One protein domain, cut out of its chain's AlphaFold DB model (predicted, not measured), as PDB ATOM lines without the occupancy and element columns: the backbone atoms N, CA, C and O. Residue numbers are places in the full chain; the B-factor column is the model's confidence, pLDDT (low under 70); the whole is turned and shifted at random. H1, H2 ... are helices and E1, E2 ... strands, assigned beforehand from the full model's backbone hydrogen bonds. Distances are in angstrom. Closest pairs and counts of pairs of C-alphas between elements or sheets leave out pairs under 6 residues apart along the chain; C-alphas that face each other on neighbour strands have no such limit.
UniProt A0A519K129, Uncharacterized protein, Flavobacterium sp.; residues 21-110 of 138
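Overview. This is residues 21 to 110 of the 138 residues of an uncharacterized protein of Flavobacterium sp. (UniProt A0A519K129). One strongly twisted sheet of seven strands forms a wall, with a single helix, H1, packed on it, mainly near E6 and E5. The long strand E3 runs through the sheet: on one side of it E2, with E1 beyond, and the short E4 pair with different parts of its length, and on its other side follow E5, E6 and E7. The printed part has 90 residues, with one named helix and seven named strands; along the chain E1 comes first, then H1, then E2 to E7; the sheet is branched, with E3 the strand that has three neighbours, and its neighbour pairs, E1 and E2, E2 and E3, E3 and E4, E3 and E5, E5 and E6, and E6 and E7, are antiparallel. The class is mixed, helices and strands. The whole is compact and rounded, with a radius of gyration of the C-alphas of 12.4 A and spans of 36 by 28 by 22 A.

Along the chain. E3, the longest strand, is residues 59 to 70, 33.2 A from first to last C-alpha. E2 is residues 50 to 56, 19.5 A, and E1 is residues 21 to 26, 16.2 A, beginning at C-alpha 21 (-6.872, 60.528, -26.242). E4 is residues 73 to 76, 10.3 A. E5 is residues 86 to 90, 13.1 A; E6 is residues 96 to 101, 16.5 A; E7 is residues 106 to 110, 13.0 A, ending at C-alpha 110 (-2.171, 43.766, -44.709). H1 is residues 29 to 41, 18.7 A, from C-alpha 29 (-17.843, 42.947, -34.395).

Arrangement. E3 has staggered pairing: with E2 over its residues 59 to 64, with E5 over 63 to 67 and with E4 over 67 to 70. E2 and E3 form a hairpin at 146 degrees, with N 54 and O 62 at 2.9 A. E3 and E4 form a hairpin, with N 68 and O 75 at 2.9 A; E2, E3 and E4 are a meander, each strand the antiparallel neighbour of the one before. E1 is an edge strand beside E2, with N 53 and O 23 at 2.7 A. E3 and E5 are antiparallel at 160 degrees, with N 65 and O 88 at 2.9 A. E5, E6 and E7 are a second meander of two hairpins, with N 89 and O 98 at 2.8 A and N 99 and O 108 at 2.8 A. H1 is on the sheet at a height over the sheet of 5.6 A, over none of the strands. H1 and E6 are near each other, with 6 pairs of C-alphas within 10 A. The closest C-alphas of H1 and E5 are those of Gln 31 and Ile 90, 7.7 A. In H1 every O i to N i+4 pair is within hydrogen-bond range. E1 and E7 are apart.

Size, cuts and confidence. The two C-alphas farthest apart are those of Asp 57 and Pro 71, 39.1 A. The printed part has no cut and no long link; H1 to E2 and E4 to E5 are short links, the others tight. The mean pLDDT of the printed part is 91.8, and no printed residue is under 70.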
ATOM      1  N   SER A  21      -6.482  61.380 -27.373       92.75
ATOM      2  CA  SER A  21      -6.872  60.528 -26.242       92.75
ATOM      3  C   SER A  21      -6.829  59.048 -26.611       92.75
ATOM      4  O   SER A  21      -6.901  58.699 -27.785       92.75
ATOM      5  N   VAL A  22      -6.708  58.180 -25.603       93.50
ATOM      6  CA  VAL A  22      -6.640  56.724 -25.775       93.50
ATOM      7  C   VAL A  22      -7.600  56.056 -24.799       93.50
ATOM      8  O   VAL A  22      -7.672  56.456 -23.635       93.50
ATOM      9  N   LYS A  23      -8.338  55.043 -25.256       94.31
ATOM     10  CA  LYS A  23      -9.240  54.242 -24.416       94.31
ATOM     11  C   LYS A  23      -8.991  52.760 -24.616       94.31
ATOM     12  O   LYS A  23      -8.716  52.332 -25.725       94.31
ATOM     13  N   ASN A  24      -9.116  51.980 -23.551       94.19
ATOM     14  CA  ASN A  24      -9.110  50.526 -23.642       94.19
ATOM     15  C   ASN A  24     -10.547  50.041 -23.890       94.19
ATOM     16  O   ASN A  24     -11.418  50.248 -23.044       94.19
ATOM     17  N   GLU A  25     -10.795  49.443 -25.052       93.50
ATOM     18  CA  GLU A  25     -12.122  49.040 -25.510       93.50
ATOM     19  C   GLU A  25     -12.070  47.645 -26.146       93.50
ATOM     20  O   GLU A  25     -11.038  47.198 -26.649       93.50
ATOM     21  N   LYS A  26     -13.203  46.940 -26.137       93.62
ATOM     22  CA  LYS A  26     -13.336  45.718 -26.933       93.62
ATOM     23  C   LYS A  26     -13.385  46.074 -28.417       93.62
ATOM     24  O   LYS A  26     -13.999  47.076 -28.784       93.62
ATOM     25  N   LEU A  27     -12.801  45.225 -29.258       92.00
ATOM     26  CA  LEU A  27     -12.992  45.302 -30.699       92.00
ATOM     27  C   LEU A  27     -14.485  45.227 -31.028       92.00
ATOM     28  O   LEU A  27     -15.243  44.448 -30.444       92.00
ATOM     29  N   THR A  28     -14.904  46.033 -31.996       93.50
ATOM     30  CA  THR A  28     -16.240  45.923 -32.581       93.50
ATOM     31  C   THR A  28     -16.372  44.603 -33.342       93.50
ATOM     32  O   THR A  28     -15.374  44.008 -33.752       93.50
ATOM     33  N   PHE A  29     -17.605  44.159 -33.601       94.44
ATOM     34  CA  PHE A  29     -17.843  42.947 -34.395       94.44
ATOM     35  C   PHE A  29     -17.160  43.001 -35.767       94.44
ATOM     36  O   PHE A  29     -16.499  42.045 -36.156       94.44
ATOM     37  N   ALA A  30     -17.234  44.144 -36.455       93.69
ATOM     38  CA  ALA A  30     -16.605  44.318 -37.763       93.69
ATOM     39  C   ALA A  30     -15.071  44.196 -37.704       93.69
ATOM     40  O   ALA A  30     -14.470  43.581 -38.580       93.69
ATOM     41  N   GLN A  31     -14.440  44.743 -36.660       94.00
ATOM     42  CA  GLN A  31     -12.992  44.618 -36.457       94.00
ATOM     43  C   GLN A  31     -12.602  43.186 -36.139       94.00
ATOM     44  O   GLN A  31     -11.659  42.660 -36.719       94.00
ATOM     45  N   TYR A  32     -13.334  42.551 -35.225       94.56
ATOM     46  CA  TYR A  32     -13.063  41.179 -34.836       94.56
ATOM     47  C   TYR A  32     -13.192  40.228 -36.032       94.56
ATOM     48  O   TYR A  32     -12.310  39.402 -36.255       94.56
ATOM     49  N   ASP A  33     -14.240  40.381 -36.846       95.25
ATOM     50  CA  ASP A  33     -14.437  39.583 -38.056       95.25
ATOM     51  C   ASP A  33     -13.346  39.836 -39.098       95.25
ATOM     52  O   ASP A  33     -12.834  38.886 -39.692       95.25
ATOM     53  N   PHE A  34     -12.922  41.088 -39.278       95.31
ATOM     54  CA  PHE A  34     -11.811  41.419 -40.166       95.31
ATOM     55  C   PHE A  34     -10.497  40.772 -39.710       95.31
ATOM     56  O   PHE A  34      -9.852  40.079 -40.497       95.31
ATOM     57  N   VAL A  35     -10.126  40.910 -38.433       94.44
ATOM     58  CA  VAL A  35      -8.918  40.271 -37.880       94.44
ATOM     59  C   VAL A  35      -9.025  38.747 -37.977       94.44
ATOM     60  O   VAL A  35      -8.040  38.084 -38.282       94.44
ATOM     61  N   LYS A  36     -10.224  38.179 -37.811       95.31
ATOM     62  CA  LYS A  36     -10.481  36.743 -37.984       95.31
ATOM     63  C   LYS A  36     -10.293  36.280 -39.427       95.31
ATOM     64  O   LYS A  36      -9.758  35.196 -39.649       95.31
ATOM     65  N   GLU A  37     -10.736  37.055 -40.415       95.75
ATOM     66  CA  GLU A  37     -10.457  36.778 -41.830       95.75
ATOM     67  C   GLU A  37      -8.955  36.846 -42.122       95.75
ATOM     68  O   GLU A  37      -8.415  35.935 -42.750       95.75
ATOM     69  N   VAL A  38      -8.272  37.863 -41.594       95.44
ATOM     70  CA  VAL A  38      -6.818  38.017 -41.720       95.44
ATOM     71  C   VAL A  38      -6.078  36.841 -41.076       95.44
ATOM     72  O   VAL A  38      -5.232  36.238 -41.727       95.44
ATOM     73  N   ASN A  39      -6.422  36.450 -39.847       95.19
ATOM     74  CA  ASN A  39      -5.802  35.327 -39.136       95.19
ATOM     75  C   ASN A  39      -5.932  33.997 -39.903       95.19
ATOM     76  O   ASN A  39      -4.987  33.213 -39.928       95.19
ATOM     77  N   LYS A  40      -7.059  33.752 -40.590       95.69
ATOM     78  CA  LYS A  40      -7.223  32.549 -41.433       95.69
ATOM     79  C   LYS A  40      -6.209  32.484 -42.578       95.69
ATOM     80  O   LYS A  40      -5.825  31.389 -42.978       95.69
ATOM     81  N   LEU A  41      -5.829  33.635 -43.132       95.75
ATOM     82  CA  LEU A  41      -4.891  33.744 -44.253       95.75
ATOM     83  C   LEU A  41      -3.438  33.875 -43.780       95.75
ATOM     84  O   LEU A  41      -2.523  33.426 -44.468       95.75
ATOM     85  N   TYR A  42      -3.235  34.468 -42.603       92.12
ATOM     86  CA  TYR A  42      -1.941  34.756 -41.993       92.12
ATOM     87  C   TYR A  42      -1.960  34.307 -40.518       92.12
ATOM     88  O   TYR A  42      -2.203  35.128 -39.631       92.12
ATOM     89  N   PRO A  43      -1.706  33.014 -40.228       88.62
ATOM     90  CA  PRO A  43      -1.864  32.440 -38.882       88.62
ATOM     91  C   PRO A  43      -0.978  33.057 -37.792       88.62
ATOM     92  O   PRO A  43      -1.292  32.944 -36.610       88.62
ATOM     93  N   ASP A  44       0.105  33.733 -38.183       85.19
ATOM     94  CA  ASP A  44       0.983  34.488 -37.282       85.19
ATOM     95  C   ASP A  44       0.309  35.751 -36.700       85.19
ATOM     96  O   ASP A  44       0.816  36.339 -35.742       85.19
ATOM     97  N   ILE A  45      -0.833  36.179 -37.254       87.31
ATOM     98  CA  ILE A  45      -1.648  37.271 -36.714       87.31
ATOM     99  C   ILE A  45      -2.529  36.731 -35.586       87.31
ATOM    100  O   ILE A  45      -3.488  36.007 -35.824       87.31
ATOM    101  N   VAL A  46      -2.217  37.084 -34.346       88.81
ATOM    102  CA  VAL A  46      -2.892  36.636 -33.129       88.81
ATOM    103  C   VAL A  46      -4.236  37.345 -32.959       88.81
ATOM    104  O   VAL A  46      -4.337  38.568 -33.038       88.81
ATOM    105  N   MET A  47      -5.278  36.567 -32.667       90.75
ATOM    106  CA  MET A  47      -6.601  37.090 -32.328       90.75
ATOM    107  C   MET A  47      -6.613  37.673 -30.912       90.75
ATOM    108  O   MET A  47      -6.185  37.013 -29.965       90.75
ATOM    109  N   TYR A  48      -7.176  38.871 -30.750       90.12
ATOM    110  CA  TYR A  48      -7.430  39.466 -29.440       90.12
ATOM    111  C   TYR A  48      -8.763  40.214 -29.431       90.12
ATOM    112  O   TYR A  48      -9.183  40.741 -30.455       90.12
ATOM    113  N   GLU A  49      -9.449  40.251 -28.289       90.94
ATOM    114  CA  GLU A  49     -10.780  40.876 -28.178       90.94
ATOM    115  C   GLU A  49     -10.733  42.354 -27.795       90.94
ATOM    116  O   GLU A  49     -11.740  43.049 -27.893       90.94
ATOM    117  N   THR A  50      -9.579  42.831 -27.346       93.19
ATOM    118  CA  THR A  50      -9.404  44.148 -26.734       93.19
ATOM    119  C   THR A  50      -8.324  44.939 -27.464       93.19
ATOM    120  O   THR A  50      -7.297  44.389 -27.856       93.19
ATOM    121  N   ALA A  51      -8.533  46.242 -27.614       94.25
ATOM    122  CA  ALA A  51      -7.572  47.158 -28.203       94.25
ATOM    123  C   ALA A  51      -7.543  48.494 -27.452       94.25
ATOM    124  O   ALA A  51      -8.477  48.876 -26.746       94.25
ATOM    125  N   LEU A  52      -6.450  49.226 -27.629       94.94
ATOM    126  CA  LEU A  52      -6.367  50.642 -27.322       94.94
ATOM    127  C   LEU A  52      -6.923  51.422 -28.517       94.94
ATOM    128  O   LEU A  52      -6.312  51.438 -29.580       94.94
ATOM    129  N   THR A  53      -8.073  52.062 -28.367       95.75
ATOM    130  CA  THR A  53      -8.636  52.963 -29.373       95.75
ATOM    131  C   THR A  53      -7.970  54.327 -29.248       95.75
ATOM    132  O   THR A  53      -8.054  54.964 -28.194       95.75
ATOM    133  N   HIS A  54      -7.315  54.778 -30.315       95.25
ATOM    134  CA  HIS A  54      -6.689  56.094 -30.394       95.25
ATOM    135  C   HIS A  54      -7.639  57.087 -31.051       95.25
ATOM    136  O   HIS A  54      -8.257  56.786 -32.073       95.25
ATOM    137  N   PHE A  55      -7.750  58.271 -30.454       94.62
ATOM    138  CA  PHE A  55      -8.604  59.344 -30.936       94.62
ATOM    139  C   PHE A  55      -7.806  60.615 -31.182       94.62
ATOM    140  O   PHE A  55      -6.984  61.005 -30.350       94.62
ATOM    141  N   GLU A  56      -8.160  61.305 -32.256       94.56
ATOM    142  CA  GLU A  56      -7.721  62.654 -32.587       94.56
ATOM    143  C   GLU A  56      -8.948  63.533 -32.820       94.56
ATOM    144  O   GLU A  56      -9.808  63.221 -33.643       94.56
ATOM    145  N   ASP A  57      -9.079  64.593 -32.022       91.94
ATOM    146  CA  ASP A  57     -10.239  65.497 -32.037       91.94
ATOM    147  C   ASP A  57     -11.585  64.757 -31.957       91.94
ATOM    148  O   ASP A  57     -12.575  65.128 -32.584       91.94
ATOM    149  N   GLY A  58     -11.616  63.671 -31.181       90.88
ATOM    150  CA  GLY A  58     -12.803  62.840 -30.980       90.88
ATOM    151  C   GLY A  58     -13.079  61.809 -32.079       90.88
ATOM    152  O   GLY A  58     -13.984  60.996 -31.904       90.88
ATOM    153  N   HIS A  59     -12.295  61.779 -33.157       93.56
ATOM    154  CA  HIS A  59     -12.396  60.770 -34.211       93.56
ATOM    155  C   HIS A  59     -11.423  59.631 -33.951       93.56
ATOM    156  O   HIS A  59     -10.291  59.872 -33.541       93.56
ATOM    157  N   VAL A  60     -11.845  58.391 -34.199       94.31
ATOM    158  CA  VAL A  60     -10.941  57.244 -34.088       94.31
ATOM    159  C   VAL A  60      -9.919  57.287 -35.220       94.31
ATOM    160  O   VAL A  60     -10.300  57.357 -36.386       94.31
ATOM    161  N   THR A  61      -8.637  57.189 -34.880       94.56
ATOM    162  CA  THR A  61      -7.539  57.116 -35.852       94.56
ATOM    163  C   THR A  61      -7.117  55.684 -36.127       94.56
ATOM    164  O   THR A  61      -6.909  55.324 -37.281       94.56
ATOM    165  N   TYR A  62      -7.012  54.855 -35.086       95.62
ATOM    166  CA  TYR A  62      -6.709  53.430 -35.190       95.62
ATOM    167  C   TYR A  62      -6.960  52.690 -33.871       95.62
ATOM    168  O   TYR A  62      -7.101  53.293 -32.804       95.62
ATOM    169  N   TYR A  63      -6.957  51.362 -33.947       95.69
ATOM    170  CA  TYR A  63      -7.048  50.451 -32.809       95.69
ATOM    171  C   TYR A  63      -5.726  49.712 -32.653       95.69
ATOM    172  O   TYR A  63      -5.249  49.079 -33.593       95.69
ATOM    173  N   GLN A  64      -5.127  49.798 -31.475       95.06
ATOM    174  CA  GLN A  64      -3.805  49.267 -31.186       95.06
ATOM    175  C   GLN A  64      -3.894  48.049 -30.269       95.06
ATOM    176  O   GLN A  64      -4.422  48.124 -29.162       95.06
ATOM    177  N   ILE A  65      -3.324  46.932 -30.707       94.19
ATOM    178  CA  ILE A  65      -3.192  45.717 -29.901       94.19
ATOM    179  C   ILE A  65      -1.710  45.530 -29.613       94.19
ATOM    180  O   ILE A  65      -0.881  45.589 -30.515       94.19
ATOM    181  N   GLN A  66      -1.382  45.326 -28.346       93.06
ATOM    182  CA  GLN A  66      -0.017  45.114 -27.890       93.06
ATOM    183  C   GLN A  66       0.009  43.853 -27.057       93.06
ATOM    184  O   GLN A  66      -0.672  43.776 -26.034       93.06
ATOM    185  N   LEU A  67       0.761  42.865 -27.516       92.50
ATOM    186  CA  LEU A  67       0.829  41.557 -26.898       92.50
ATOM    187  C   LEU A  67       2.244  41.250 -26.427       92.50
ATOM    188  O   LEU A  67       3.230  41.491 -27.130       92.50
ATOM    189  N   LYS A  68       2.317  40.650 -25.245       91.38
ATOM    190  CA  LYS A  68       3.537  40.088 -24.683       91.38
ATOM    191  C   LYS A  68       3.373  38.590 -24.500       91.38
ATOM    192  O   LYS A  68       2.334  38.132 -24.029       91.38
ATOM    193  N   SER A  69       4.396  37.840 -24.876       88.62
ATOM    194  CA  SER A  69       4.460  36.400 -24.696       88.62
ATOM    195  C   SER A  69       4.373  36.044 -23.213       88.62
ATOM    196  O   SER A  69       5.018  36.657 -22.357       88.62
ATOM    197  N   SER A  70       3.561  35.038 -22.915       88.81
ATOM    198  CA  SER A  70       3.376  34.466 -21.588       88.81
ATOM    199  C   SER A  70       3.346  32.938 -21.685       88.81
ATOM    200  O   SER A  70       3.123  32.383 -22.763       88.81
ATOM    201  N   PRO A  71       3.516  32.197 -20.573       88.25
ATOM    202  CA  PRO A  71       3.428  30.733 -20.594       88.25
ATOM    203  C   PRO A  71       2.085  30.183 -21.107       88.25
ATOM    204  O   PRO A  71       1.989  28.999 -21.419       88.25
ATOM    205  N   LYS A  72       1.040  31.022 -21.165       87.75
ATOM    206  CA  LYS A  72      -0.303  30.671 -21.647       87.75
ATOM    207  C   LYS A  72      -0.579  31.157 -23.077       87.75
ATOM    208  O   LYS A  72      -1.693  30.972 -23.558       87.75
ATOM    209  N   GLY A  73       0.399  31.770 -23.747       87.19
ATOM    210  CA  GLY A  73       0.255  32.346 -25.084       87.19
ATOM    211  C   GLY A  73       0.659  33.816 -25.103       87.19
ATOM    212  O   GLY A  73       1.836  34.130 -24.974       87.19
ATOM    213  N   TYR A  74      -0.314  34.709 -25.280       90.00
ATOM    214  CA  TYR A  74      -0.089  36.150 -25.373       90.00
ATOM    215  C   TYR A  74      -1.031  36.914 -24.443       90.00
ATOM    216  O   TYR A  74      -2.249  36.732 -24.500       90.00
ATOM    217  N   ASP A  75      -0.467  37.807 -23.637       91.19
ATOM    218  CA  ASP A  75      -1.211  38.715 -22.771       91.19
ATOM    219  C   ASP A  75      -1.246  40.110 -23.396       91.19
ATOM    220  O   ASP A  75      -0.227  40.610 -23.880       91.19
ATOM    221  N   PHE A  76      -2.404  40.770 -23.358       91.19
ATOM    222  CA  PHE A  76      -2.494  42.169 -23.757       91.19
ATOM    223  C   PHE A  76      -1.863  43.072 -22.714       91.19
ATOM    224  O   PHE A  76      -2.163  42.985 -21.522       91.19
ATOM    225  N   ILE A  77      -1.026  43.985 -23.189       89.56
ATOM    226  CA  ILE A  77      -0.326  44.951 -22.361       89.56
ATOM    227  C   ILE A  77      -0.553  46.365 -22.893       89.56
ATOM    228  O   ILE A  77      -0.241  46.691 -24.030       89.56
ATOM    229  N   ALA A  78      -1.061  47.260 -22.050       84.69
ATOM    230  CA  ALA A  78      -1.067  48.687 -22.354       84.69
ATOM    231  C   ALA A  78       0.301  49.279 -21.972       84.69
ATOM    232  O   ALA A  78       0.441  49.901 -20.922       84.69
ATOM    233  N   SER A  79       1.331  48.990 -22.771       80.56
ATOM    234  CA  SER A  79       2.710  49.425 -22.507       80.56
ATOM    235  C   SER A  79       3.318  50.174 -23.689       80.56
ATOM    236  O   SER A  79       2.626  50.473 -24.662       80.56
ATOM    237  N   ASP A  80       4.605  50.489 -23.569       76.44
ATOM    238  CA  ASP A  80       5.411  51.039 -24.651       76.44
ATOM    239  C   ASP A  80       5.660  49.967 -25.719       76.44
ATOM    240  O   ASP A  80       5.835  48.782 -25.410       76.44
ATOM    241  N   TYR A  81       5.756  50.402 -26.976       74.81
ATOM    242  CA  TYR A  81       6.006  49.533 -28.127       74.81
ATOM    243  C   TYR A  81       7.244  48.636 -27.948       74.81
ATOM    244  O   TYR A  81       7.211  47.458 -28.293       74.81
ATOM    245  N   GLU A  82       8.316  49.158 -27.343       77.56
ATOM    246  CA  GLU A  82       9.575  48.429 -27.121       77.56
ATOM    247  C   GLU A  82       9.435  47.226 -26.175       77.56
ATOM    248  O   GLU A  82      10.257  46.314 -26.195       77.56
ATOM    249  N   LYS A  83       8.395  47.209 -25.335       80.50
ATOM    250  CA  LYS A  83       8.139  46.139 -24.353       80.50
ATOM    251  C   LYS A  83       7.184  45.069 -24.882       80.50
ATOM    252  O   LYS A  83       6.786  44.180 -24.125       80.50
ATOM    253  N   THR A  84       6.799  45.189 -26.148       86.56
ATOM    254  CA  THR A  84       5.771  44.393 -26.807       86.56
ATOM    255  C   THR A  84       6.421  43.425 -27.794       86.56
ATOM    256  O   THR A  84       7.288  43.821 -28.568       86.56
ATOM    257  N   ASP A  85       5.996  42.161 -27.794       89.81
ATOM    258  CA  ASP A  85       6.492  41.160 -28.749       89.81
ATOM    259  C   ASP A  85       5.764  41.269 -30.088       89.81
ATOM    260  O   ASP A  85       6.365  41.103 -31.152       89.81
ATOM    261  N   ILE A  86       4.464  41.561 -30.020       90.69
ATOM    262  CA  ILE A  86       3.576  41.688 -31.167       90.69
ATOM    263  C   ILE A  86       2.726  42.951 -31.031       90.69
ATOM    264  O   ILE A  86       1.963  43.113 -30.080       90.69
ATOM    265  N   TYR A  87       2.820  43.815 -32.030       93.19
ATOM    266  CA  TYR A  87       2.056  45.041 -32.159       93.19
ATOM    267  C   TYR A  87       1.148  44.963 -33.381       93.19
ATOM    268  O   TYR A  87       1.624  44.654 -34.473       93.19
ATOM    269  N   TYR A  88      -0.125  45.320 -33.222       93.31
ATOM    270  CA  TYR A  88      -1.055  45.530 -34.327       93.31
ATOM    271  C   TYR A  88      -1.638  46.929 -34.283       93.31
ATOM    272  O   TYR A  88      -1.951  47.454 -33.214       93.31
ATOM    273  N   ARG A  89      -1.862  47.486 -35.468       95.44
ATOM    274  CA  ARG A  89      -2.676  48.671 -35.684       95.44
ATOM    275  C   ARG A  89      -3.729  48.348 -36.730       95.44
ATOM    276  O   ARG A  89      -3.402  48.138 -37.891       95.44
ATOM    277  N   ILE A  90      -4.983  48.318 -36.308       96.62
ATOM    278  CA  ILE A  90      -6.137  48.123 -37.183       96.62
ATOM    279  C   ILE A  90      -6.686  49.503 -37.522       96.62
ATOM    280  O   ILE A  90      -6.946  50.310 -36.623       96.62
ATOM    281  N   PHE A  91      -6.857  49.783 -38.807       96.69
ATOM    282  CA  PHE A  91      -7.405  51.056 -39.256       96.69
ATOM    283  C   PHE A  91      -8.944  51.040 -39.231       96.69
ATOM    284  O   PHE A  91      -9.551  49.973 -39.369       96.69
ATOM    285  N   PRO A  92      -9.607  52.200 -39.048       94.81
ATOM    286  CA  PRO A  92     -11.050  52.262 -38.793       94.81
ATOM    287  C   PRO A  92     -11.938  51.737 -39.922       94.81
ATOM    288  O   PRO A  92     -13.093  51.388 -39.687       94.81
ATOM    289  N   ASP A  93     -11.409  51.672 -41.140       95.69
ATOM    290  CA  ASP A  93     -12.119  51.167 -42.312       95.69
ATOM    291  C   ASP A  93     -12.193  49.631 -42.377       95.69
ATOM    292  O   ASP A  93     -12.884  49.099 -43.248       95.69
ATOM    293  N   ASN A  94     -11.516  48.926 -41.460       95.50
ATOM    294  CA  ASN A  94     -11.403  47.466 -41.418       95.50
ATOM    295  C   ASN A  94     -10.897  46.873 -42.740       95.50
ATOM    296  O   ASN A  94     -11.354  45.817 -43.185       95.50
ATOM    297  N   LYS A  95      -9.982  47.586 -43.402       96.94
ATOM    298  CA  LYS A  95      -9.319  47.119 -44.623       96.94
ATOM    299  C   LYS A  95      -7.811  47.123 -44.506       96.94
ATOM    300  O   LYS A  95      -7.158  46.610 -45.406       96.94
ATOM    301  N   HIS A  96      -7.260  47.653 -43.422       97.44
ATOM    302  CA  HIS A  96      -5.821  47.737 -43.232       97.44
ATOM    303  C   HIS A  96      -5.422  47.329 -41.814       97.44
ATOM    304  O   HIS A  96      -6.001  47.790 -40.826       97.44
ATOM    305  N   ILE A  97      -4.433  46.441 -41.729       96.69
ATOM    306  CA  ILE A  97      -3.703  46.122 -40.504       96.69
ATOM    307  C   ILE A  97      -2.222  46.370 -40.749       96.69
ATOM    308  O   ILE A  97      -1.632  45.712 -41.599       96.69
ATOM    309  N   TYR A  98      -1.618  47.249 -39.963       96.06
ATOM    310  CA  TYR A  98      -0.172  47.242 -39.778       96.06
ATOM    311  C   TYR A  98       0.176  46.292 -38.631       96.06
ATOM    312  O   TYR A  98      -0.515  46.267 -37.607       96.06
ATOM    313  N   TYR A  99       1.255  45.534 -38.774       94.56
ATOM    314  CA  TYR A  99       1.755  44.665 -37.722       94.56
ATOM    315  C   TYR A  99       3.272  44.735 -37.582       94.56
ATOM    316  O   TYR A  99       4.001  44.953 -38.545       94.56
ATOM    317  N   SER A 100       3.743  44.487 -36.365       93.06
ATOM    318  CA  SER A 100       5.150  44.235 -36.077       93.06
ATOM    319  C   SER A 100       5.288  43.090 -35.084       93.06
ATOM    320  O   SER A 100       4.667  43.095 -34.025       93.06
ATOM    321  N   ALA A 101       6.113  42.111 -35.428       90.88
ATOM    322  CA  ALA A 101       6.583  41.052 -34.553       90.88
ATOM    323  C   ALA A 101       8.044  41.352 -34.189       90.88
ATOM    324  O   ALA A 101       8.975  40.878 -34.850       90.88
ATOM    325  N   ASN A 102       8.239  42.146 -33.133       83.38
ATOM    326  CA  ASN A 102       9.537  42.685 -32.721       83.38
ATOM    327  C   ASN A 102      10.573  41.579 -32.483       83.38
ATOM    328  O   ASN A 102      11.699  41.675 -32.962       83.38
ATOM    329  N   ALA A 103      10.175  40.477 -31.838       79.62
ATOM    330  CA  ALA A 103      11.057  39.336 -31.576       79.62
ATOM    331  C   ALA A 103      11.587  38.652 -32.854       79.62
ATOM    332  O   ALA A 103      12.641  38.023 -32.825       79.62
ATOM    333  N   LYS A 104      10.864  38.765 -33.976       81.44
ATOM    334  CA  LYS A 104      11.270  38.227 -35.285       81.44
ATOM    335  C   LYS A 104      11.903  39.298 -36.189       81.44
ATOM    336  O   LYS A 104      12.372  38.963 -37.271       81.44
ATOM    337  N   GLY A 105      11.880  40.572 -35.779       87.69
ATOM    338  CA  GLY A 105      12.265  41.712 -36.617       87.69
ATOM    339  C   GLY A 105      11.430  41.824 -37.895       87.69
ATOM    340  O   GLY A 105      11.928  42.256 -38.926       87.69
ATOM    341  N   ILE A 106      10.176  41.373 -37.848       90.94
ATOM    342  CA  ILE A 106       9.267  41.360 -38.992       90.94
ATOM    343  C   ILE A 106       8.227  42.447 -38.784       90.94
ATOM    344  O   ILE A 106       7.583  42.475 -37.739       90.94
ATOM    345  N   HIS A 107       7.989  43.265 -39.796       94.06
ATOM    346  CA  HIS A 107       6.865  44.192 -39.825       94.06
ATOM    347  C   HIS A 107       6.177  44.137 -41.183       94.06
ATOM    348  O   HIS A 107       6.735  43.621 -42.151       94.06
ATOM    349  N   GLY A 108       4.944  44.610 -41.260       95.56
ATOM    350  CA  GLY A 108       4.237  44.612 -42.525       95.56
ATOM    351  C   GLY A 108       2.851  45.210 -42.466       95.56
ATOM    352  O   GLY A 108       2.331  45.548 -41.402       95.56
ATOM    353  N   ASP A 109       2.256  45.299 -43.645       97.12
ATOM    354  CA  ASP A 109       0.924  45.836 -43.857       97.12
ATOM    355  C   ASP A 109       0.057  44.829 -44.603       97.12
ATOM    356  O   ASP A 109       0.449  44.292 -45.639       97.12
ATOM    357  N   ILE A 110      -1.151  44.608 -44.096       97.50
ATOM    358  CA  ILE A 110      -2.171  43.766 -44.709       97.50
ATOM    359  C   ILE A 110      -3.305  44.662 -45.186       97.50
ATOM    360  O   ILE A 110      -3.970  45.291 -44.365       97.50
TER     361      ILE A 110